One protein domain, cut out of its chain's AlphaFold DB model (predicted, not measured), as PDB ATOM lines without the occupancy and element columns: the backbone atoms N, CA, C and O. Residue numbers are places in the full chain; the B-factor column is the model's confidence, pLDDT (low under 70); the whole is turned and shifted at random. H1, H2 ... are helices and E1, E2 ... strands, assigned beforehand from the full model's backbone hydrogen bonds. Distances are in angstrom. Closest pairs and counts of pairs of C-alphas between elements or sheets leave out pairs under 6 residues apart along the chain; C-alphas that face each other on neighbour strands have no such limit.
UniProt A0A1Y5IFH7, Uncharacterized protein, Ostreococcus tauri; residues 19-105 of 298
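What this domain is: This is residues 19 to 105 of the 298 residues of an uncharacterized protein of Ostreococcus tauri (UniProt A0A1Y5IFH7). What would one see first? A narrow sheet of three strands, E1, E2 and E5, has a long two-stranded arm, the hairpin of E3 and E4, turning away from the end where E2 stops and E5 starts. Beyond the sheet's other end, the loop of residues 83 to 96 leads to one short helix, H1, and residues 100 to 105 stick out. What are its make-up and size? The printed part has 87 residues and is mostly strand, in the order E1, E2, E3, E4, E5, H1; both sheets, E1 - E2 - E5 and E3 - E4, are antiparallel. It is flat, spanning 50 by 34 by 18 A, and only just loose, close to extended, with a radius of gyration of the C-alphas of 17.9 A.

How they stand to each other: Which strands are neighbours in the larger sheet? E1, residues 27 to 31, and E2, residues 37 to 45, form an antiparallel hairpin at 150 degrees, with N 30 and O 38 2.8 A apart. On the other side of E2 is E5, residues 72 to 82, antiparallel at 160 degrees, with N 41 and O 77 2.9 A apart, within hydrogen-bond range. This sheet is only just strongly twisted, its C-alphas lying up to 4.3 A off the best plane, and E5 bends by 62 degrees at residue 77. How is the arm made? E3, residues 52 to 59, and E4, residues 62 to 69, form an antiparallel hairpin at 159 degrees, with N 56 and O 64 2.8 A apart. E4 runs on into E5 at 75 degrees, and the two meet only through their link; E2 and E3 are apart. Where is the helix? H1, residues 97 to 104, is not on the sheet of E1, E2 and E5, with 0 pairs of C-alphas within 10 A. In H1, 1 of 4 O i to N i+4 pairs is within hydrogen-bond range, and 4 of 5 O i to N i+3 pairs.

Where its parts are: Where do the first strands run? E1 begins at C-alpha 27, (-19.737, -22.542, 24.162), and is 13.0 A long; E2 is 25.0 A. How long are the others? E3 is 20.6 A long and ends at C-alpha 59, (-18.725, -12.550, 59.126); E4 is 21.3 A and E5 27.6 A. H1 is 11.6 A long and ends at C-alpha 104, (-34.624, -1.214, 32.751).

The domain as a whole: How far does it reach? The two C-alphas farthest apart, those of Asp 61 and Glu 86, are 53.4 A apart. Is it continuous? The printed part has no cut, and the link from E5 to H1, 14 residues, is long. Where is confidence low? Residues 100 to 105 are under 70, and the mean pLDDT of the printed part is 83.4.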
ATOM      1  N   ARG A  19     -21.162 -26.927  25.270       90.00
ATOM      2  CA  ARG A  19     -20.471 -27.607  24.174       90.00
ATOM      3  C   ARG A  19     -19.001 -27.186  24.155       90.00
ATOM      4  O   ARG A  19     -18.632 -26.156  24.712       90.00
ATOM      5  N   GLU A  20     -18.160 -27.990  23.505       86.88
ATOM      6  CA  GLU A  20     -16.747 -27.651  23.247       86.88
ATOM      7  C   GLU A  20     -15.922 -27.407  24.526       86.88
ATOM      8  O   GLU A  20     -14.951 -26.658  24.545       86.88
ATOM      9  N   MET A  21     -16.265 -28.107  25.610       86.56
ATOM     10  CA  MET A  21     -15.539 -28.039  26.889       86.56
ATOM     11  C   MET A  21     -14.094 -28.535  26.821       86.56
ATOM     12  O   MET A  21     -13.266 -28.174  27.652       86.56
ATOM     13  N   HIS A  22     -13.791 -29.371  25.832       84.12
ATOM     14  CA  HIS A  22     -12.443 -29.868  25.584       84.12
ATOM     15  C   HIS A  22     -11.560 -28.826  24.872       84.12
ATOM     16  O   HIS A  22     -10.357 -29.035  24.720       84.12
ATOM     17  N   THR A  23     -12.142 -27.716  24.417       89.81
ATOM     18  CA  THR A  23     -11.474 -26.672  23.642       89.81
ATOM     19  C   THR A  23     -11.186 -25.454  24.525       89.81
ATOM     20  O   THR A  23     -11.752 -25.281  25.601       89.81
ATOM     21  N   GLN A  24     -10.288 -24.563  24.088       89.50
ATOM     22  CA  GLN A  24     -10.009 -23.315  24.816       89.50
ATOM     23  C   GLN A  24     -11.203 -22.339  24.804       89.50
ATOM     24  O   GLN A  24     -11.271 -21.446  25.649       89.50
ATOM     25  N   SER A  25     -12.135 -22.524  23.869       90.12
ATOM     26  CA  SER A  25     -13.310 -21.687  23.638       90.12
ATOM     27  C   SER A  25     -14.614 -22.459  23.879       90.12
ATOM     28  O   SER A  25     -15.277 -22.838  22.913       90.12
ATOM     29  N   PRO A  26     -14.990 -22.734  25.139       92.94
ATOM     30  CA  PRO A  26     -16.239 -23.421  25.440       92.94
ATOM     31  C   PRO A  26     -17.435 -22.565  25.025       92.94
ATOM     32  O   PRO A  26     -17.400 -21.336  25.110       92.94
ATOM     33  N   ILE A  27     -18.515 -23.212  24.607       92.31
ATOM     34  CA  ILE A  27     -19.737 -22.542  24.162       92.31
ATOM     35  C   ILE A  27     -20.879 -22.964  25.077       92.31
ATOM     36  O   ILE A  27     -21.100 -24.154  25.281       92.31
ATOM     37  N   VAL A  28     -21.635 -22.003  25.602       92.00
ATOM     38  CA  VAL A  28     -22.844 -22.277  26.390       92.00
ATOM     39  C   VAL A  28     -24.066 -21.795  25.627       92.00
ATOM     40  O   VAL A  28     -24.117 -20.654  25.177       92.00
ATOM     41  N   TYR A  29     -25.067 -22.658  25.512       91.38
ATOM     42  CA  TYR A  29     -26.389 -22.332  25.002       91.38
ATOM     43  C   TYR A  29     -27.361 -22.264  26.175       91.38
ATOM     44  O   TYR A  29     -27.675 -23.290  26.771       91.38
ATOM     45  N   LEU A  30     -27.849 -21.072  26.505       89.75
ATOM     46  CA  LEU A  30     -28.940 -20.900  27.465       89.75
ATOM     47  C   LEU A  30     -30.275 -21.023  26.738       89.75
ATOM     48  O   LEU A  30     -30.463 -20.421  25.677       89.75
ATOM     49  N   ASN A  31     -31.185 -21.813  27.297       88.06
ATOM     50  CA  ASN A  31     -32.499 -22.071  26.730       88.06
ATOM     51  C   ASN A  31     -33.560 -21.257  27.479       88.06
ATOM     52  O   ASN A  31     -33.706 -21.391  28.690       88.06
ATOM     53  N   PHE A  32     -34.314 -20.442  26.746       85.56
ATOM     54  CA  PHE A  32     -35.423 -19.635  27.257       85.56
ATOM     55  C   PHE A  32     -36.784 -20.191  26.804       85.56
ATOM     56  O   PHE A  32     -37.763 -19.457  26.685       85.56
ATOM     57  N   GLY A  33     -36.850 -21.496  26.519       82.94
ATOM     58  CA  GLY A  33     -38.069 -22.176  26.096       82.94
ATOM     59  C   GLY A  33     -38.528 -21.700  24.721       82.94
ATOM     60  O   GLY A  33     -37.761 -21.721  23.758       82.94
ATOM     61  N   GLU A  34     -39.783 -21.265  24.631       80.00
ATOM     62  CA  GLU A  34     -40.405 -20.824  23.375       80.00
ATOM     63  C   GLU A  34     -39.796 -19.533  22.817       80.00
ATOM     64  O   GLU A  34     -39.830 -19.309  21.610       80.00
ATOM     65  N   LEU A  35     -39.191 -18.706  23.676       81.44
ATOM     66  CA  LEU A  35     -38.572 -17.445  23.263       81.44
ATOM     67  C   LEU A  35     -37.334 -17.696  22.396       81.44
ATOM     68  O   LEU A  35     -37.078 -16.952  21.449       81.44
ATOM     69  N   GLY A  36     -36.578 -18.757  22.693       86.31
ATOM     70  CA  GLY A  36     -35.397 -19.151  21.938       86.31
ATOM     71  C   GLY A  36     -34.175 -19.421  22.805       86.31
ATOM     72  O   GLY A  36     -34.267 -19.724  23.994       86.31
ATOM     73  N   ARG A  37     -33.003 -19.356  22.174       89.31
ATOM     74  CA  ARG A  37     -31.712 -19.725  22.749       89.31
ATOM     75  C   ARG A  37     -30.732 -18.559  22.654       89.31
ATOM     76  O   ARG A  37     -30.696 -17.839  21.653       89.31
ATOM     77  N   MET A  38     -29.891 -18.421  23.672       89.75
ATOM     78  CA  MET A  38     -28.770 -17.484  23.689       89.75
ATOM     79  C   MET A  38     -27.454 -18.250  23.703       89.75
ATOM     80  O   MET A  38     -27.294 -19.188  24.479       89.75
ATOM     81  N   LYS A  39     -26.500 -17.836  22.871       91.69
ATOM     82  CA  LYS A  39     -25.157 -18.415  22.807       91.69
ATOM     83  C   LYS A  39     -24.164 -17.508  23.503       91.69
ATOM     84  O   LYS A  39     -24.057 -16.328  23.173       91.69
ATOM     85  N   LEU A  40     -23.407 -18.080  24.424       91.31
ATOM     86  CA  LEU A  40     -22.295 -17.448  25.104       91.31
ATOM     87  C   LEU A  40     -21.012 -18.097  24.605       91.31
ATOM     88  O   LEU A  40     -20.860 -19.318  24.639       91.31
ATOM     89  N   LEU A  41     -20.092 -17.263  24.136       91.19
ATOM     90  CA  LEU A  41     -18.750 -17.686  23.770       91.19
ATOM     91  C   LEU A  41     -17.852 -17.500  24.983       91.19
ATOM     92  O   LEU A  41     -17.660 -16.379  25.457       91.19
ATOM     93  N   GLY A  42     -17.337 -18.612  25.487       92.06
ATOM     94  CA  GLY A  42     -16.428 -18.672  26.613       92.06
ATOM     95  C   GLY A  42     -14.968 -18.703  26.182       92.06
ATOM     96  O   GLY A  42     -14.626 -18.996  25.038       92.06
ATOM     97  N   SER A  43     -14.092 -18.420  27.136       92.38
ATOM     98  CA  SER A  43     -12.650 -18.607  27.035       92.38
ATOM     99  C   SER A  43     -12.135 -19.137  28.365       92.38
ATOM    100  O   SER A  43     -12.398 -18.544  29.414       92.38
ATOM    101  N   ILE A  44     -11.372 -20.229  28.327       91.00
ATOM    102  CA  ILE A  44     -10.720 -20.774  29.522       91.00
ATOM    103  C   ILE A  44      -9.450 -19.972  29.800       91.00
ATOM    104  O   ILE A  44      -8.502 -19.979  29.011       91.00
ATOM    105  N   VAL A  45      -9.427 -19.284  30.935       89.88
ATOM    106  CA  VAL A  45      -8.296 -18.494  31.416       89.88
ATOM    107  C   VAL A  45      -7.549 -19.300  32.469       89.88
ATOM    108  O   VAL A  45      -8.118 -19.697  33.485       89.88
ATOM    109  N   ARG A  46      -6.258 -19.530  32.213       90.25
ATOM    110  CA  ARG A  46      -5.344 -20.228  33.120       90.25
ATOM    111  C   ARG A  46      -4.213 -19.285  33.524       90.25
ATOM    112  O   ARG A  46      -3.309 -19.059  32.710       90.25
ATOM    113  N   PRO A  47      -4.259 -18.669  34.712       88.25
ATOM    114  CA  PRO A  47      -3.113 -17.941  35.237       88.25
ATOM    115  C   PRO A  47      -1.894 -18.864  35.368       88.25
ATOM    116  O   PRO A  47      -2.003 -20.016  35.769       88.25
ATOM    117  N   LYS A  48      -0.708 -18.349  35.032       85.88
ATOM    118  CA  LYS A  48       0.535 -19.139  35.059       85.88
ATOM    119  C   LYS A  48       1.143 -19.278  36.457       85.88
ATOM    120  O   LYS A  48       1.932 -20.186  36.677       85.88
ATOM    121  N   SER A  49       0.838 -18.352  37.366       86.06
ATOM    122  CA  SER A  49       1.549 -18.211  38.645       86.06
ATOM    123  C   SER A  49       0.642 -17.991  39.853       86.06
ATOM    124  O   SER A  49       1.141 -17.851  40.964       86.06
ATOM    125  N   THR A  50      -0.673 -17.894  39.659       87.25
ATOM    126  CA  THR A  50      -1.625 -17.573  40.727       87.25
ATOM    127  C   THR A  50      -2.786 -18.541  40.678       87.25
ATOM    128  O   THR A  50      -3.289 -18.825  39.598       87.25
ATOM    129  N   ARG A  51      -3.234 -19.002  41.840       88.94
ATOM    130  CA  ARG A  51      -4.456 -19.791  41.983       88.94
ATOM    131  C   ARG A  51      -5.582 -18.895  42.457       88.94
ATOM    132  O   ARG A  51      -5.331 -17.896  43.134       88.94
ATOM    133  N   TYR A  52      -6.803 -19.245  42.094       89.44
ATOM    134  CA  TYR A  52      -7.987 -18.580  42.610       89.44
ATOM    135  C   TYR A  52      -8.530 -19.355  43.800       89.44
ATOM    136  O   TYR A  52      -8.391 -20.573  43.852       89.44
ATOM    137  N   PHE A  53      -9.149 -18.637  44.731       89.50
ATOM    138  CA  PHE A  53      -9.730 -19.206  45.936       89.50
ATOM    139  C   PHE A  53     -11.148 -18.682  46.134       89.50
ATOM    140  O   PHE A  53     -11.387 -17.480  45.991       89.50
ATOM    141  N   THR A  54     -12.067 -19.569  46.501       87.94
ATOM    142  CA  THR A  54     -13.412 -19.178  46.928       87.94
ATOM    143  C   THR A  54     -13.363 -18.786  48.399       87.94
ATOM    144  O   THR A  54     -12.978 -19.585  49.258       87.94
ATOM    145  N   LEU A  55     -13.729 -17.536  48.686       89.75
ATOM    146  CA  LEU A  55     -13.826 -17.003  50.042       89.75
ATOM    147  C   LEU A  55     -15.292 -16.946  50.469       89.75
ATOM    148  O   LEU A  55     -16.079 -16.193  49.899       89.75
ATOM    149  N   ASN A  56     -15.636 -17.688  51.517       86.81
ATOM    150  CA  ASN A  56     -16.931 -17.604  52.175       86.81
ATOM    151  C   ASN A  56     -16.828 -16.714  53.418       86.81
ATOM    152  O   ASN A  56     -16.276 -17.097  54.455       86.81
ATOM    153  N   ALA A  57     -17.359 -15.499  53.321       84.62
ATOM    154  CA  ALA A  57     -17.419 -14.564  54.432       84.62
ATOM    155  C   ALA A  57     -18.613 -14.882  55.345       84.62
ATOM    156  O   ALA A  57     -19.711 -14.365  55.159       84.62
ATOM    157  N   LYS A  58     -18.391 -15.693  56.386       83.44
ATOM    158  CA  LYS A  58     -19.400 -15.946  57.433       83.44
ATOM    159  C   LYS A  58     -19.636 -14.718  58.319       83.44
ATOM    160  O   LYS A  58     -20.682 -14.591  58.950       83.44
ATOM    161  N   SER A  59     -18.642 -13.837  58.431       82.06
ATOM    162  CA  SER A  59     -18.725 -12.550  59.126       82.06
ATOM    163  C   SER A  59     -17.627 -11.611  58.623       82.06
ATOM    164  O   SER A  59     -16.673 -12.057  57.990       82.06
ATOM    165  N   ARG A  60     -17.714 -10.320  58.960       77.56
ATOM    166  CA  ARG A  60     -16.748  -9.289  58.544       77.56
ATOM    167  C   ARG A  60     -15.292  -9.628  58.899       77.56
ATOM    168  O   ARG A  60     -14.407  -9.307  58.118       77.56
ATOM    169  N   ASP A  61     -15.080 -10.312  60.024       81.25
ATOM    170  CA  ASP A  61     -13.755 -10.734  60.510       81.25
ATOM    171  C   ASP A  61     -13.511 -12.250  60.388       81.25
ATOM    172  O   ASP A  61     -12.467 -12.748  60.806       81.25
ATOM    173  N   ARG A  62     -14.464 -13.016  59.840       80.38
ATOM    174  CA  ARG A  62     -14.343 -14.476  59.690       80.38
ATOM    175  C   ARG A  62     -14.655 -14.882  58.259       80.38
ATOM    176  O   ARG A  62     -15.819 -15.067  57.899       80.38
ATOM    177  N   MET A  63     -13.596 -15.017  57.470       87.31
ATOM    178  CA  MET A  63     -13.638 -15.578  56.124       87.31
ATOM    179  C   MET A  63     -13.063 -16.986  56.143       87.31
ATOM    180  O   MET A  63     -11.964 -17.208  56.648       87.31
ATOM    181  N   ASN A  64     -13.820 -17.915  55.575       87.81
ATOM    182  CA  ASN A  64     -13.380 -19.271  55.326       87.81
ATOM    183  C   ASN A  64     -12.908 -19.380  53.885       87.81
ATOM    184  O   ASN A  64     -13.525 -18.846  52.965       87.81
ATOM    185  N   LEU A  65     -11.802 -20.082  53.715       89.12
ATOM    186  CA  LEU A  65     -11.215 -20.384  52.428       89.12
ATOM    187  C   LEU A  65     -11.676 -21.802  52.082       89.12
ATOM    188  O   LEU A  65     -11.336 -22.734  52.805       89.12
ATOM    189  N   GLU A  66     -12.550 -21.940  51.087       87.38
ATOM    190  CA  GLU A  66     -13.265 -23.204  50.849       87.38
ATOM    191  C   GLU A  66     -12.568 -24.063  49.802       87.38
ATOM    192  O   GLU A  66     -12.251 -25.221  50.048       87.38
ATOM    193  N   GLU A  67     -12.294 -23.479  48.641       90.06
ATOM    194  CA  GLU A  67     -11.813 -24.215  47.479       90.06
ATOM    195  C   GLU A  67     -10.797 -23.386  46.703       90.06
ATOM    196  O   GLU A  67     -10.788 -22.152  46.786       90.06
ATOM    197  N   TRP A  68      -9.935 -24.066  45.949       89.62
ATOM    198  CA  TRP A  68      -8.973 -23.442  45.057       89.62
ATOM    199  C   TRP A  68      -9.051 -24.036  43.658       89.62
ATOM    200  O   TRP A  68      -9.225 -25.239  43.493       89.62
ATOM    201  N   PHE A  69      -8.899 -23.191  42.641       90.88
ATOM    202  CA  PHE A  69      -8.948 -23.604  41.241       90.88
ATOM    203  C   PHE A  69      -7.876 -22.897  40.407       90.88
ATOM    204  O   PHE A  69      -7.571 -21.716  40.593       90.88
ATOM    205  N   ASP A  70      -7.302 -23.640  39.458       89.44
ATOM    206  CA  ASP A  70      -6.242 -23.159  38.560       89.44
ATOM    207  C   ASP A  70      -6.789 -22.510  37.278       89.44
ATOM    208  O   ASP A  70      -6.048 -21.880  36.525       89.44
ATOM    209  N   SER A  71      -8.069 -22.719  36.956       89.12
ATOM    210  CA  SER A  71      -8.665 -22.328  35.673       89.12
ATOM    211  C   SER A  71     -10.065 -21.757  35.861       89.12
ATOM    212  O   SER A  71     -10.846 -22.286  36.645       89.12
ATOM    213  N   VAL A  72     -10.396 -20.712  35.102       89.94
ATOM    214  CA  VAL A  72     -11.729 -20.084  35.091       89.94
ATOM    215  C   VAL A  72     -12.254 -20.023  33.671       89.94
ATOM    216  O   VAL A  72     -11.498 -19.749  32.740       89.94
ATOM    217  N   ILE A  73     -13.555 -20.237  33.501       90.56
ATOM    218  CA  ILE A  73     -14.235 -19.998  32.230       90.56
ATOM    219  C   ILE A  73     -14.888 -18.622  32.291       90.56
ATOM    220  O   ILE A  73     -15.716 -18.359  33.160       90.56
ATOM    221  N   VAL A  74     -14.508 -17.740  31.369       90.25
ATOM    222  CA  VAL A  74     -15.068 -16.388  31.263       90.25
ATOM    223  C   VAL A  74     -15.852 -16.286  29.966       90.25
ATOM    224  O   VAL A  74     -15.341 -16.681  28.922       90.25
ATOM    225  N   PHE A  75     -17.060 -15.723  30.015       90.38
ATOM    226  CA  PHE A  75     -17.924 -15.514  28.851       90.38
ATOM    227  C   PHE A  75     -17.955 -14.030  28.453       90.38
ATOM    228  O   PHE A  75     -18.846 -13.300  28.886       90.38
ATOM    229  N   PRO A  76     -16.978 -13.538  27.666       87.38
ATOM    230  CA  PRO A  76     -16.913 -12.123  27.293       87.38
ATOM    231  C   PRO A  76     -17.971 -11.699  26.267       87.38
ATOM    232  O   PRO A  76     -18.293 -10.514  26.179       87.38
ATOM    233  N   SER A  77     -18.487 -12.641  25.475       88.38
ATOM    234  CA  SER A  77     -19.365 -12.351  24.340       88.38
ATOM    235  C   SER A  77     -20.603 -13.234  24.367       88.38
ATOM    236  O   SER A  77     -20.510 -14.442  24.591       88.38
ATOM    237  N   TRP A  78     -21.754 -12.638  24.076       89.25
ATOM    238  CA  TRP A  78     -23.038 -13.322  24.012       89.25
ATOM    239  C   TRP A  78     -23.847 -12.828  22.809       89.25
ATOM    240  O   TRP A  78     -23.702 -11.678  22.389       89.25
ATOM    241  N   TYR A  79     -24.683 -13.703  22.250       89.00
ATOM    242  CA  TYR A  79     -25.552 -13.401  21.113       89.00
ATOM    243  C   TYR A  79     -26.874 -14.147  21.242       89.00
ATOM    244  O   TYR A  79     -26.906 -15.323  21.613       89.00
ATOM    245  N   TRP A  80     -27.965 -13.484  20.878       89.50
ATOM    246  CA  TRP A  80     -29.255 -14.140  20.738       89.50
ATOM    247  C   TRP A  80     -29.319 -14.913  19.418       89.50
ATOM    248  O   TRP A  80     -28.924 -14.382  18.382       89.50
ATOM    249  N   ILE A  81     -29.809 -16.152  19.444       88.31
ATOM    250  CA  ILE A  81     -29.913 -17.019  18.256       88.31
ATOM    251  C   ILE A  81     -31.371 -17.359  17.923       88.31
ATOM    252  O   ILE A  81     -31.652 -17.769  16.800       88.31
ATOM    253  N   GLY A  82     -32.315 -17.138  18.844       85.25
ATOM    254  CA  GLY A  82     -33.711 -17.540  18.653       85.25
ATOM    255  C   GLY A  82     -33.887 -19.053  18.776       85.25
ATOM    256  O   GLY A  82     -33.083 -19.728  19.426       85.25
ATOM    257  N   THR A  83     -34.957 -19.603  18.212       83.31
ATOM    258  CA  THR A  83     -35.228 -21.045  18.309       83.31
ATOM    259  C   THR A  83     -34.379 -21.856  17.324       83.31
ATOM    260  O   THR A  83     -33.995 -21.383  16.255       83.31
ATOM    261  N   GLU A  84     -34.094 -23.119  17.664       74.19
ATOM    262  CA  GLU A  84     -33.338 -24.040  16.795       74.19
ATOM    263  C   GLU A  84     -33.956 -24.207  15.405       74.19
ATOM    264  O   GLU A  84     -33.244 -24.348  14.414       74.19
ATOM    265  N   LYS A  85     -35.290 -24.174  15.344       73.00
ATOM    266  CA  LYS A  85     -36.057 -24.363  14.112       73.00
ATOM    267  C   LYS A  85     -35.979 -23.146  13.190       73.00
ATOM    268  O   LYS A  85     -36.022 -23.310  11.977       73.00
ATOM    269  N   GLU A  86     -35.874 -21.944  13.752       72.88
ATOM    270  CA  GLU A  86     -35.871 -20.695  12.984       72.88
ATOM    271  C   GLU A  86     -34.479 -20.300  12.491       72.88
ATOM    272  O   GLU A  86     -34.362 -19.613  11.477       72.88
ATOM    273  N   ASN A  87     -33.419 -20.724  13.185       77.81
ATOM    274  CA  ASN A  87     -32.057 -20.302  12.874       77.81
ATOM    275  C   ASN A  87     -31.027 -21.420  13.111       77.81
ATOM    276  O   ASN A  87     -30.252 -21.371  14.074       77.81
ATOM    277  N   PRO A  88     -30.984 -22.426  12.219       72.06
ATOM    278  CA  PRO A  88     -29.994 -23.499  12.290       72.06
ATOM    279  C   PRO A  88     -28.564 -23.008  12.009       72.06
ATOM    280  O   PRO A  88     -27.605 -23.660  12.407       72.06
ATOM    281  N   GLU A  89     -28.407 -21.850  11.359       74.94
ATOM    282  CA  GLU A  89     -27.103 -21.239  11.059       74.94
ATOM    283  C   GLU A  89     -26.501 -20.474  12.251       74.94
ATOM    284  O   GLU A  89     -25.434 -19.873  12.124       74.94
ATOM    285  N   GLU A  90     -27.170 -20.475  13.411       80.56
ATOM    286  CA  GLU A  90     -26.702 -19.822  14.639       80.56
ATOM    287  C   GLU A  90     -26.391 -18.320  14.475       80.56
ATOM    288  O   GLU A  90     -25.545 -17.748  15.171       80.56
ATOM    289  N   ARG A  91     -27.072 -17.651  13.539       77.56
ATOM    290  CA  ARG A  91     -26.812 -16.245  13.227       77.56
ATOM    291  C   ARG A  91     -27.251 -15.337  14.376       77.56
ATOM    292  O   ARG A  91     -28.353 -15.485  14.890       77.56
ATOM    293  N   ALA A  92     -26.426 -14.355  14.741       81.00
ATOM    294  CA  ALA A  92     -26.790 -13.381  15.766       81.00
ATOM    295  C   ALA A  92     -28.040 -12.582  15.345       81.00
ATOM    296  O   ALA A  92     -28.025 -11.863  14.341       81.00
ATOM    297  N   LEU A  93     -29.112 -12.725  16.119       81.56
ATOM    298  CA  LEU A  93     -30.385 -12.028  15.977       81.56
ATOM    299  C   LEU A  93     -30.516 -10.931  17.037       81.56
ATOM    300  O   LEU A  93     -29.780 -10.889  18.024       81.56
ATOM    301  N   ALA A  94     -31.471 -10.028  16.823       80.88
ATOM    302  CA  ALA A  94     -31.842  -9.056  17.840       80.88
ATOM    303  C   ALA A  94     -32.544  -9.765  19.008       80.88
ATOM    304  O   ALA A  94     -33.370 -10.653  18.789       80.88
ATOM    305  N   MET A  95     -32.219  -9.362  20.237       80.00
ATOM    306  CA  MET A  95     -32.865  -9.896  21.434       80.00
ATOM    307  C   MET A  95     -34.364  -9.538  21.428       80.00
ATOM    308  O   MET A  95     -34.703  -8.401  21.076       80.00
ATOM    309  N   PRO A  96     -35.269 -10.466  21.796       79.06
ATOM    310  CA  PRO A  96     -36.695 -10.184  21.887       79.06
ATOM    311  C   PRO A  96     -36.954  -9.049  22.876       79.06
ATOM    312  O   PRO A  96     -36.323  -8.985  23.931       79.06
ATOM    313  N   LYS A  97     -37.901  -8.165  22.550       74.50
ATOM    314  CA  LYS A  97     -38.256  -7.020  23.406       74.50
ATOM    315  C   LYS A  97     -38.748  -7.463  24.787       74.50
ATOM    316  O   LYS A  97     -38.352  -6.862  25.773       74.50
ATOM    317  N   GLU A  98     -39.452  -8.594  24.845       73.88
ATOM    318  CA  GLU A  98     -39.915  -9.235  26.086       73.88
ATOM    319  C   GLU A  98     -38.772  -9.561  27.073       73.88
ATOM    320  O   GLU A  98     -38.977  -9.540  28.280       73.88
ATOM    321  N   LEU A  99     -37.551  -9.838  26.581       70.94
ATOM    322  CA  LEU A  99     -36.353  -9.976  27.427       70.94
ATOM    323  C   LEU A  99     -35.614  -8.644  27.622       70.94
ATOM    324  O   LEU A  99     -34.927  -8.460  28.622       70.94
ATOM    325  N   GLY A 100     -35.698  -7.738  26.645       60.75
ATOM    326  CA  GLY A 100     -35.016  -6.442  26.656       60.75
ATOM    327  C   GLY A 100     -35.548  -5.470  27.703       60.75
ATOM    328  O   GLY A 100     -34.770  -4.681  28.235       60.75
ATOM    329  N   ASP A 101     -36.827  -5.559  28.055       58.00
ATOM    330  CA  ASP A 101     -37.437  -4.666  29.046       58.00
ATOM    331  C   ASP A 101     -36.969  -4.964  30.488       58.00
ATOM    332  O   ASP A 101     -37.024  -4.084  31.347       58.00
ATOM    333  N   LEU A 102     -36.367  -6.135  30.739       51.62
ATOM    334  CA  LEU A 102     -35.676  -6.451  32.002       51.62
ATOM    335  C   LEU A 102     -34.347  -5.690  32.172       51.62
ATOM    336  O   LEU A 102     -33.780  -5.681  33.260       51.62
ATOM    337  N   SER A 103     -33.850  -5.025  31.121       46.94
ATOM    338  CA  SER A 103     -32.660  -4.161  31.199       46.94
ATOM    339  C   SER A 103     -32.932  -2.775  31.802       46.94
ATOM    340  O   SER A 103     -32.000  -1.985  31.949       46.94
ATOM    341  N   GLY A 104     -34.197  -2.469  32.128       43.50
ATOM    342  CA  GLY A 104     -34.624  -1.214  32.751       43.50
ATOM    343  C   GLY A 104     -34.729  -1.250  34.281       43.50
ATOM    344  O   GLY A 104     -34.989  -0.208  34.881       43.50
ATOM    345  N   GLU A 105     -34.536  -2.412  34.911       47.16
ATOM    346  CA  GLU A 105     -34.426  -2.508  36.372       47.16
ATOM    347  C   GLU A 105     -33.151  -1.777  36.829       47.16
ATOM    348  O   GLU A 105     -32.110  -1.899  36.171       47.16
TER     349      GLU A 105